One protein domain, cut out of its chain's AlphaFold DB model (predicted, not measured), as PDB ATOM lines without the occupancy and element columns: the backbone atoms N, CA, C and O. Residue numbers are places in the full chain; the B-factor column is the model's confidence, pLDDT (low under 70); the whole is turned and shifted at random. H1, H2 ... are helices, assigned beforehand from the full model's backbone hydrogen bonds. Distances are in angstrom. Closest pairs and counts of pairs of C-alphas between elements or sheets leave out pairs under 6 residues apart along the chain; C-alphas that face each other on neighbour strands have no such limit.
ATOM      1  N   LEU A   4     176.772 179.879 154.281       72.38
ATOM      2  CA  LEU A   4     175.412 180.204 153.845       72.38
ATOM      3  C   LEU A   4     175.379 181.350 152.821       72.38
ATOM      4  O   LEU A   4     174.690 181.232 151.816       72.38
ATOM      5  N   ASP A   5     176.186 182.397 153.016       71.62
ATOM      6  CA  ASP A   5     176.235 183.546 152.099       71.62
ATOM      7  C   ASP A   5     176.835 183.144 150.733       71.62
ATOM      8  O   ASP A   5     176.450 183.675 149.692       71.62
ATOM      9  N   GLU A   6     177.761 182.175 150.719       68.25
ATOM     10  CA  GLU A   6     178.329 181.607 149.488       68.25
ATOM     11  C   GLU A   6     177.315 180.729 148.742       68.25
ATOM     12  O   GLU A   6     177.186 180.847 147.522       68.25
ATOM     13  N   ILE A   7     176.557 179.893 149.461       72.94
ATOM     14  CA  ILE A   7     175.504 179.059 148.868       72.94
ATOM     15  C   ILE A   7     174.418 179.943 148.246       72.94
ATOM     16  O   ILE A   7     174.083 179.755 147.075       72.94
ATOM     17  N   ASP A   8     173.940 180.956 148.969       76.31
ATOM     18  CA  ASP A   8     172.914 181.880 148.477       76.31
ATOM     19  C   ASP A   8     173.392 182.664 147.243       76.31
ATOM     20  O   ASP A   8     172.638 182.859 146.285       76.31
ATOM     21  N   ALA A   9     174.670 183.062 147.211       71.00
ATOM     22  CA  ALA A   9     175.267 183.703 146.043       71.00
ATOM     23  C   ALA A   9     175.331 182.755 144.833       71.00
ATOM     24  O   ALA A   9     175.008 183.164 143.715       71.00
ATOM     25  N   THR A  10     175.709 181.488 145.035       75.31
ATOM     26  CA  THR A  10     175.743 180.496 143.945       75.31
ATOM     27  C   THR A  10     174.350 180.165 143.411       75.31
ATOM     28  O   THR A  10     174.162 180.137 142.195       75.31
ATOM     29  N   ASP A  11     173.356 180.000 144.283       77.75
ATOM     30  CA  ASP A  11     171.965 179.748 143.894       77.75
ATOM     31  C   ASP A  11     171.379 180.933 143.109       77.75
ATOM     32  O   ASP A  11     170.734 180.750 142.073       77.75
ATOM     33  N   ALA A  12     171.683 182.167 143.522       78.12
ATOM     34  CA  ALA A  12     171.289 183.365 142.787       78.12
ATOM     35  C   ALA A  12     171.915 183.425 141.381       78.12
ATOM     36  O   ALA A  12     171.228 183.765 140.414       78.12
ATOM     37  N   VAL A  13     173.198 183.075 141.240       77.94
ATOM     38  CA  VAL A  13     173.865 183.007 139.929       77.94
ATOM     39  C   VAL A  13     173.205 181.947 139.047       77.94
ATOM     40  O   VAL A  13     172.844 182.254 137.914       77.94
ATOM     41  N   LEU A  14     172.962 180.742 139.570       78.88
ATOM     42  CA  LEU A  14     172.338 179.649 138.817       78.88
ATOM     43  C   LEU A  14     170.918 179.994 138.356       78.88
ATOM     44  O   LEU A  14     170.569 179.750 137.199       78.88
ATOM     45  N   LYS A  15     170.109 180.614 139.221       81.62
ATOM     46  CA  LYS A  15     168.759 181.087 138.874       81.62
ATOM     47  C   LYS A  15     168.791 182.143 137.775       81.62
ATOM     48  O   LYS A  15     168.007 182.059 136.832       81.62
ATOM     49  N   ASN A  16     169.718 183.097 137.862       81.81
ATOM     50  CA  ASN A  16     169.891 184.115 136.829       81.81
ATOM     51  C   ASN A  16     170.339 183.497 135.500       81.81
ATOM     52  O   ASN A  16     169.785 183.835 134.457       81.81
ATOM     53  N   THR A  17     171.285 182.553 135.521       81.25
ATOM     54  CA  THR A  17     171.716 181.826 134.320       81.25
ATOM     55  C   THR A  17     170.557 181.055 133.693       81.25
ATOM     56  O   THR A  17     170.346 181.147 132.489       81.25
ATOM     57  N   LEU A  18     169.751 180.356 134.496       85.00
ATOM     58  CA  LEU A  18     168.568 179.643 134.016       85.00
ATOM     59  C   LEU A  18     167.565 180.594 133.350       85.00
ATOM     60  O   LEU A  18     167.068 180.301 132.262       85.00
ATOM     61  N   GLN A  19     167.292 181.744 133.971       86.88
ATOM     62  CA  GLN A  19     166.392 182.752 133.410       86.88
ATOM     63  C   GLN A  19     166.916 183.338 132.095       86.88
ATOM     64  O   GLN A  19     166.143 183.466 131.146       86.88
ATOM     65  N   GLN A  20     168.212 183.652 132.005       81.69
ATOM     66  CA  GLN A  20     168.816 184.131 130.757       81.69
ATOM     67  C   GLN A  20     168.761 183.065 129.658       81.69
ATOM     68  O   GLN A  20     168.345 183.372 128.546       81.69
ATOM     69  N   ASN A  21     169.034 181.798 129.982       84.31
ATOM     70  CA  ASN A  21     168.939 180.699 129.020       84.31
ATOM     71  C   ASN A  21     167.528 180.550 128.439       84.31
ATOM     72  O   ASN A  21     167.369 180.299 127.246       84.31
ATOM     73  N   ALA A  22     166.493 180.718 129.264       87.56
ATOM     74  CA  ALA A  22     165.113 180.676 128.790       87.56
ATOM     75  C   ALA A  22     164.817 181.809 127.790       87.56
ATOM     76  O   ALA A  22     164.172 181.576 126.766       87.56
ATOM     77  N   ILE A  23     165.322 183.017 128.055       88.81
ATOM     78  CA  ILE A  23     165.189 184.174 127.157       88.81
ATOM     79  C   ILE A  23     165.958 183.933 125.851       88.81
ATOM     80  O   ILE A  23     165.428 184.179 124.766       88.81
ATOM     81  N   ASP A  24     167.175 183.401 125.940       88.88
ATOM     82  CA  ASP A  24     168.018 183.108 124.783       88.88
ATOM     83  C   ASP A  24     167.404 182.039 123.874       88.88
ATOM     84  O   ASP A  24     167.452 182.178 122.652       88.88
ATOM     85  N   LEU A  25     166.750 181.016 124.436       87.75
ATOM     86  CA  LEU A  25     166.020 180.011 123.658       87.75
ATOM     87  C   LEU A  25     164.854 180.616 122.870       87.75
ATOM     88  O   LEU A  25     164.674 180.294 121.694       87.75
ATOM     89  N   ILE A  26     164.081 181.513 123.491       91.81
ATOM     90  CA  ILE A  26     162.987 182.224 122.811       91.81
ATOM     91  C   ILE A  26     163.557 183.065 121.666       91.81
ATOM     92  O   ILE A  26     163.081 182.985 120.533       91.81
ATOM     93  N   ARG A  27     164.634 183.806 121.931       89.00
ATOM     94  CA  ARG A  27     165.302 184.644 120.934       89.00
ATOM     95  C   ARG A  27     165.881 183.833 119.773       89.00
ATOM     96  O   ARG A  27     165.784 184.262 118.626       89.00
ATOM     97  N   LEU A  28     166.472 182.670 120.044       89.94
ATOM     98  CA  LEU A  28     166.978 181.764 119.010       89.94
ATOM     99  C   LEU A  28     165.854 181.250 118.116       89.94
ATOM    100  O   LEU A  28     166.031 181.206 116.902       89.94
ATOM    101  N   LYS A  29     164.695 180.921 118.697       91.00
ATOM    102  CA  LYS A  29     163.518 180.515 117.928       91.00
ATOM    103  C   LYS A  29     163.044 181.633 116.997       91.00
ATOM    104  O   LYS A  29     162.880 181.395 115.811       91.00
ATOM    105  N   GLU A  30     162.927 182.863 117.495       91.38
ATOM    106  CA  GLU A  30     162.535 184.013 116.666       91.38
ATOM    107  C   GLU A  30     163.532 184.309 115.537       91.38
ATOM    108  O   GLU A  30     163.139 184.694 114.435       91.38
ATOM    109  N   LEU A  31     164.834 184.165 115.806       90.25
ATOM    110  CA  LEU A  31     165.873 184.314 114.786       90.25
ATOM    111  C   LEU A  31     165.797 183.195 113.745       90.25
ATOM    112  O   LEU A  31     165.983 183.468 112.561       90.25
ATOM    113  N   MET A  32     165.518 181.965 114.179       90.75
ATOM    114  CA  MET A  32     165.334 180.814 113.302       90.75
ATOM    115  C   MET A  32     164.114 181.006 112.398       90.75
ATOM    116  O   MET A  32     164.243 180.846 111.190       90.75
ATOM    117  N   ASP A  33     162.975 181.424 112.950       92.94
ATOM    118  CA  ASP A  33     161.745 181.657 112.186       92.94
ATOM    119  C   ASP A  33     161.969 182.733 111.105       92.94
ATOM    120  O   ASP A  33     161.685 182.511 109.929       92.94
ATOM    121  N   LYS A  34     162.610 183.857 111.458       90.56
ATOM    122  CA  LYS A  34     162.970 184.917 110.495       90.56
ATOM    123  C   LYS A  34     163.982 184.464 109.445       90.56
ATOM    124  O   LYS A  34     163.923 184.911 108.305       90.56
ATOM    125  N   ALA A  35     164.919 183.596 109.817       90.56
ATOM    126  CA  ALA A  35     165.910 183.059 108.891       90.56
ATOM    127  C   ALA A  35     165.312 182.046 107.905       90.56
ATOM    128  O   ALA A  35     165.808 181.924 106.786       90.56
ATOM    129  N   LEU A  36     164.270 181.318 108.317       92.31
ATOM    130  CA  LEU A  36     163.510 180.431 107.438       92.31
ATOM    131  C   LEU A  36     162.661 181.227 106.438       92.31
ATOM    132  O   LEU A  36     162.511 180.791 105.300       92.31
ATOM    133  N   GLU A  37     162.142 182.391 106.843       93.19
ATOM    134  CA  GLU A  37     161.415 183.309 105.958       93.19
ATOM    135  C   GLU A  37     162.340 184.040 104.968       93.19
ATOM    136  O   GLU A  37     162.047 184.083 103.773       93.19
ATOM    137  N   ASP A  38     163.462 184.592 105.445       92.38
ATOM    138  CA  ASP A  38     164.469 185.263 104.616       92.38
ATOM    139  C   ASP A  38     165.898 184.812 104.988       92.38
ATOM    140  O   ASP A  38     166.527 185.351 105.912       92.38
ATOM    141  N   PRO A  39     166.467 183.849 104.242       89.38
ATOM    142  CA  PRO A  39     167.817 183.364 104.505       89.38
ATOM    143  C   PRO A  39     168.893 184.403 104.151       89.38
ATOM    144  O   PRO A  39     169.993 184.366 104.714       89.38
ATOM    145  N   VAL A  40     168.608 185.350 103.249       90.44
ATOM    146  CA  VAL A  40     169.580 186.367 102.822       90.44
ATOM    147  C   VAL A  40     169.769 187.400 103.930       90.44
ATOM    148  O   VAL A  40     170.916 187.691 104.283       90.44
ATOM    149  N   TRP A  41     168.678 187.852 104.559       90.31
ATOM    150  CA  TRP A  41     168.707 188.728 105.739       90.31
ATOM    151  C   TRP A  41     169.648 188.211 106.836       90.31
ATOM    152  O   TRP A  41     170.461 188.975 107.364       90.31
ATOM    153  N   LEU A  42     169.583 186.911 107.156       88.75
ATOM    154  CA  LEU A  42     170.430 186.324 108.196       88.75
ATOM    155  C   LEU A  42     171.905 186.373 107.784       88.75
ATOM    156  O   LEU A  42     172.757 186.792 108.568       88.75
ATOM    157  N   THR A  43     172.224 185.960 106.553       87.25
ATOM    158  CA  THR A  43     173.616 185.927 106.073       87.25
ATOM    159  C   THR A  43     174.243 187.321 105.998       87.25
ATOM    160  O   THR A  43     175.385 187.500 106.427       87.25
ATOM    161  N   GLU A  44     173.500 188.330 105.534       88.69
ATOM    162  CA  GLU A  44     173.962 189.720 105.508       88.69
ATOM    163  C   GLU A  44     174.069 190.313 106.914       88.69
ATOM    164  O   GLU A  44     175.037 191.013 107.222       88.69
ATOM    165  N   GLY A  45     173.120 189.997 107.796       86.75
ATOM    166  CA  GLY A  45     173.122 190.485 109.168       86.75
ATOM    167  C   GLY A  45     174.236 189.891 110.032       86.75
ATOM    168  O   GLY A  45     174.838 190.601 110.843       86.75
ATOM    169  N   LEU A  46     174.589 188.621 109.815       87.06
ATOM    170  CA  LEU A  46     175.762 187.993 110.431       87.06
ATOM    171  C   LEU A  46     177.065 188.568 109.863       87.06
ATOM    172  O   LEU A  46     177.984 188.881 110.622       87.06
ATOM    173  N   ARG A  47     177.136 188.778 108.541       87.38
ATOM    174  CA  ARG A  47     178.309 189.364 107.873       87.38
ATOM    175  C   ARG A  47     178.594 190.788 108.351       87.38
ATOM    176  O   ARG A  47     179.752 191.137 108.570       87.38
ATOM    177  N   ASN A  48     177.547 191.585 108.553       90.44
ATOM    178  CA  ASN A  48     177.645 192.974 109.003       90.44
ATOM    179  C   ASN A  48     177.641 193.119 110.538       90.44
ATOM    180  O   ASN A  48     177.703 194.242 111.035       90.44
ATOM    181  N   LYS A  49     177.586 192.006 111.291       83.06
ATOM    182  CA  LYS A  49     177.479 191.961 112.766       83.06
ATOM    183  C   LYS A  49     176.301 192.767 113.336       83.06
ATOM    184  O   LYS A  49     176.351 193.214 114.480       83.06
ATOM    185  N   SER A  50     175.245 192.966 112.553       83.38
ATOM    186  CA  SER A  50     174.034 193.669 112.985       83.38
ATOM    187  C   SER A  50     173.073 192.762 113.759       83.38
ATOM    188  O   SER A  50     172.241 193.261 114.514       83.38
ATOM    189  N   ILE A  51     173.206 191.439 113.620       83.62
ATOM    190  CA  ILE A  51     172.431 190.442 114.365       83.62
ATOM    191  C   ILE A  51     173.314 189.843 115.464       83.62
ATOM    192  O   ILE A  51     174.323 189.201 115.172       83.62
ATOM    193  N   SER A  52     172.930 190.028 116.731       80.12
ATOM    194  CA  SER A  52     173.550 189.322 117.859       80.12
ATOM    195  C   SER A  52     172.808 188.017 118.140       80.12
ATOM    196  O   SER A  52     171.633 188.018 118.514       80.12
ATOM    197  N   VAL A  53     173.510 186.905 117.929       85.44
ATOM    198  CA  VAL A  53     173.053 185.555 118.268       85.44
ATOM    199  C   VAL A  53     173.500 185.252 119.702       85.44
ATOM    200  O   VAL A  53     174.655 185.547 120.019       85.44
ATOM    201  N   PRO A  54     172.625 184.702 120.563       85.81
ATOM    202  CA  PRO A  54     173.020 184.233 121.888       85.81
ATOM    203  C   PRO A  54     174.238 183.301 121.845       85.81
ATOM    204  O   PRO A  54     174.368 182.472 120.940       85.81
ATOM    205  N   GLU A  55     175.151 183.454 122.805       77.88
ATOM    206  CA  GLU A  55     176.363 182.637 122.879       77.88
ATOM    207  C   GLU A  55     176.059 181.202 123.326       77.88
ATOM    208  O   GLU A  55     175.031 180.907 123.936       77.88
ATOM    209  N   LYS A  56     176.975 180.276 123.018       76.00
ATOM    210  CA  LYS A  56     176.843 178.885 123.461       76.00
ATOM    211  C   LYS A  56     176.996 178.817 124.978       76.00
ATOM    212  O   LYS A  56     178.012 179.251 125.516       76.00
ATOM    213  N   LEU A  57     176.023 178.206 125.647       69.50
ATOM    214  CA  LEU A  57     176.094 177.968 127.083       69.50
ATOM    215  C   LEU A  57     177.225 176.983 127.405       69.50
ATOM    216  O   LEU A  57     177.236 175.852 126.917       69.50
ATOM    217  N   ASN A  58     178.154 177.402 128.262       63.12
ATOM    218  CA  ASN A  58     179.164 176.514 128.819       63.12
ATOM    219  C   ASN A  58     178.590 175.792 130.046       63.12
ATOM    220  O   ASN A  58     178.409 176.401 131.102       63.12
ATOM    221  N   ILE A  59     178.288 174.502 129.907       63.69
ATOM    222  CA  ILE A  59     177.818 173.672 131.018       63.69
ATOM    223  C   ILE A  59     179.037 173.304 131.869       63.69
ATOM    224  O   ILE A  59     179.868 172.493 131.463       63.69
ATOM    225  N   VAL A  60     179.159 173.921 133.046       54.56
ATOM    226  CA  VAL A  60     180.229 173.608 134.003       54.56
ATOM    227  C   VAL A  60     180.018 172.187 134.529       54.56
ATOM    228  O   VAL A  60     178.928 171.848 134.991       54.56
ATOM    229  N   ALA A  61     181.056 171.353 134.454       55.59
ATOM    230  CA  ALA A  61     181.013 169.996 134.987       55.59
ATOM    231  C   ALA A  61     180.743 170.019 136.501       55.59
ATOM    232  O   ALA A  61     181.365 170.790 137.235       55.59
ATOM    233  N   VAL A  62     179.828 169.167 136.969       56.41
ATOM    234  CA  VAL A  62     179.544 169.024 138.404       56.41
ATOM    235  C   VAL A  62     180.817 168.516 139.099       56.41
ATOM    236  O   VAL A  62     181.370 167.502 138.665       56.41
ATOM    237  N   PRO A  63     181.318 169.200 140.145       57.06
ATOM    238  CA  PRO A  63     182.522 168.767 140.843       57.06
ATOM    239  C   PRO A  63     182.287 167.407 141.507       57.06
ATOM    240  O   PRO A  63     181.222 167.156 142.070       57.06
TER     241      PRO A  63
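AT A GLANCE: This is residues 4 to 63 of the 328 residues of the protein "ZZ-type domain-containing protein" of Chytriomyces confervae (UniProt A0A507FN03). One long helix, H1, makes the length of the model; after its last residue, Glu 37, the backbone turns a corner into the short helix H2, and the stretch of residues 48 to 63, with no named element, then folds back along H1. Residues 4 to 16 of H1 stick out free at one end, and residues 58 to 63 make a free tail. The printed part has 60 residues with two named helices, H1 then H2, and no named strand, and its class is all helix. It is extended, with a radius of gyration of the C-alphas of 16.2 A, and the C-alphas span 51 by 19 by 18 A.

IN THESE COORDINATES: H1 is residues 4 to 37, from C-alpha 4 at (175.412, 180.204, 153.845) to C-alpha 37 at (161.415, 183.309, 105.958), 50.0 A from first to last C-alpha. H2 is residues 39 to 47, 12.5 A long, and ends with C-alpha 47 at (178.309, 189.364, 107.873).

HOW THE PARTS SIT: A tight link of one residue, Asp 38, joins H1 to H2. The two helices only just touch, with 3 pairs of C-alphas within 8 A, and they touch only at the corner by their link. Of H1, residues 34 to 35 alone touch H2; the closest C-alphas, those of Ala 35 and Leu 42, are 5.6 A apart. The helices run opposite ways at a steep tilt of 49 degrees, and their centres are 24.2 A apart. In H1 and H2 every O i to N i+4 pair is within hydrogen-bond range.

THE WHOLE: The two C-alphas farthest apart, those of Leu 4 and Val 40, are 51.7 A apart, while those of Leu 4 and Pro 63 are 18.7 A apart. Residues 44 to 49, of which 44 to 47 belong to H2, also stand free. The printed part has no cut. Its mean pLDDT is 81.7, and residue 6 and residues 57 to 63 are under 70.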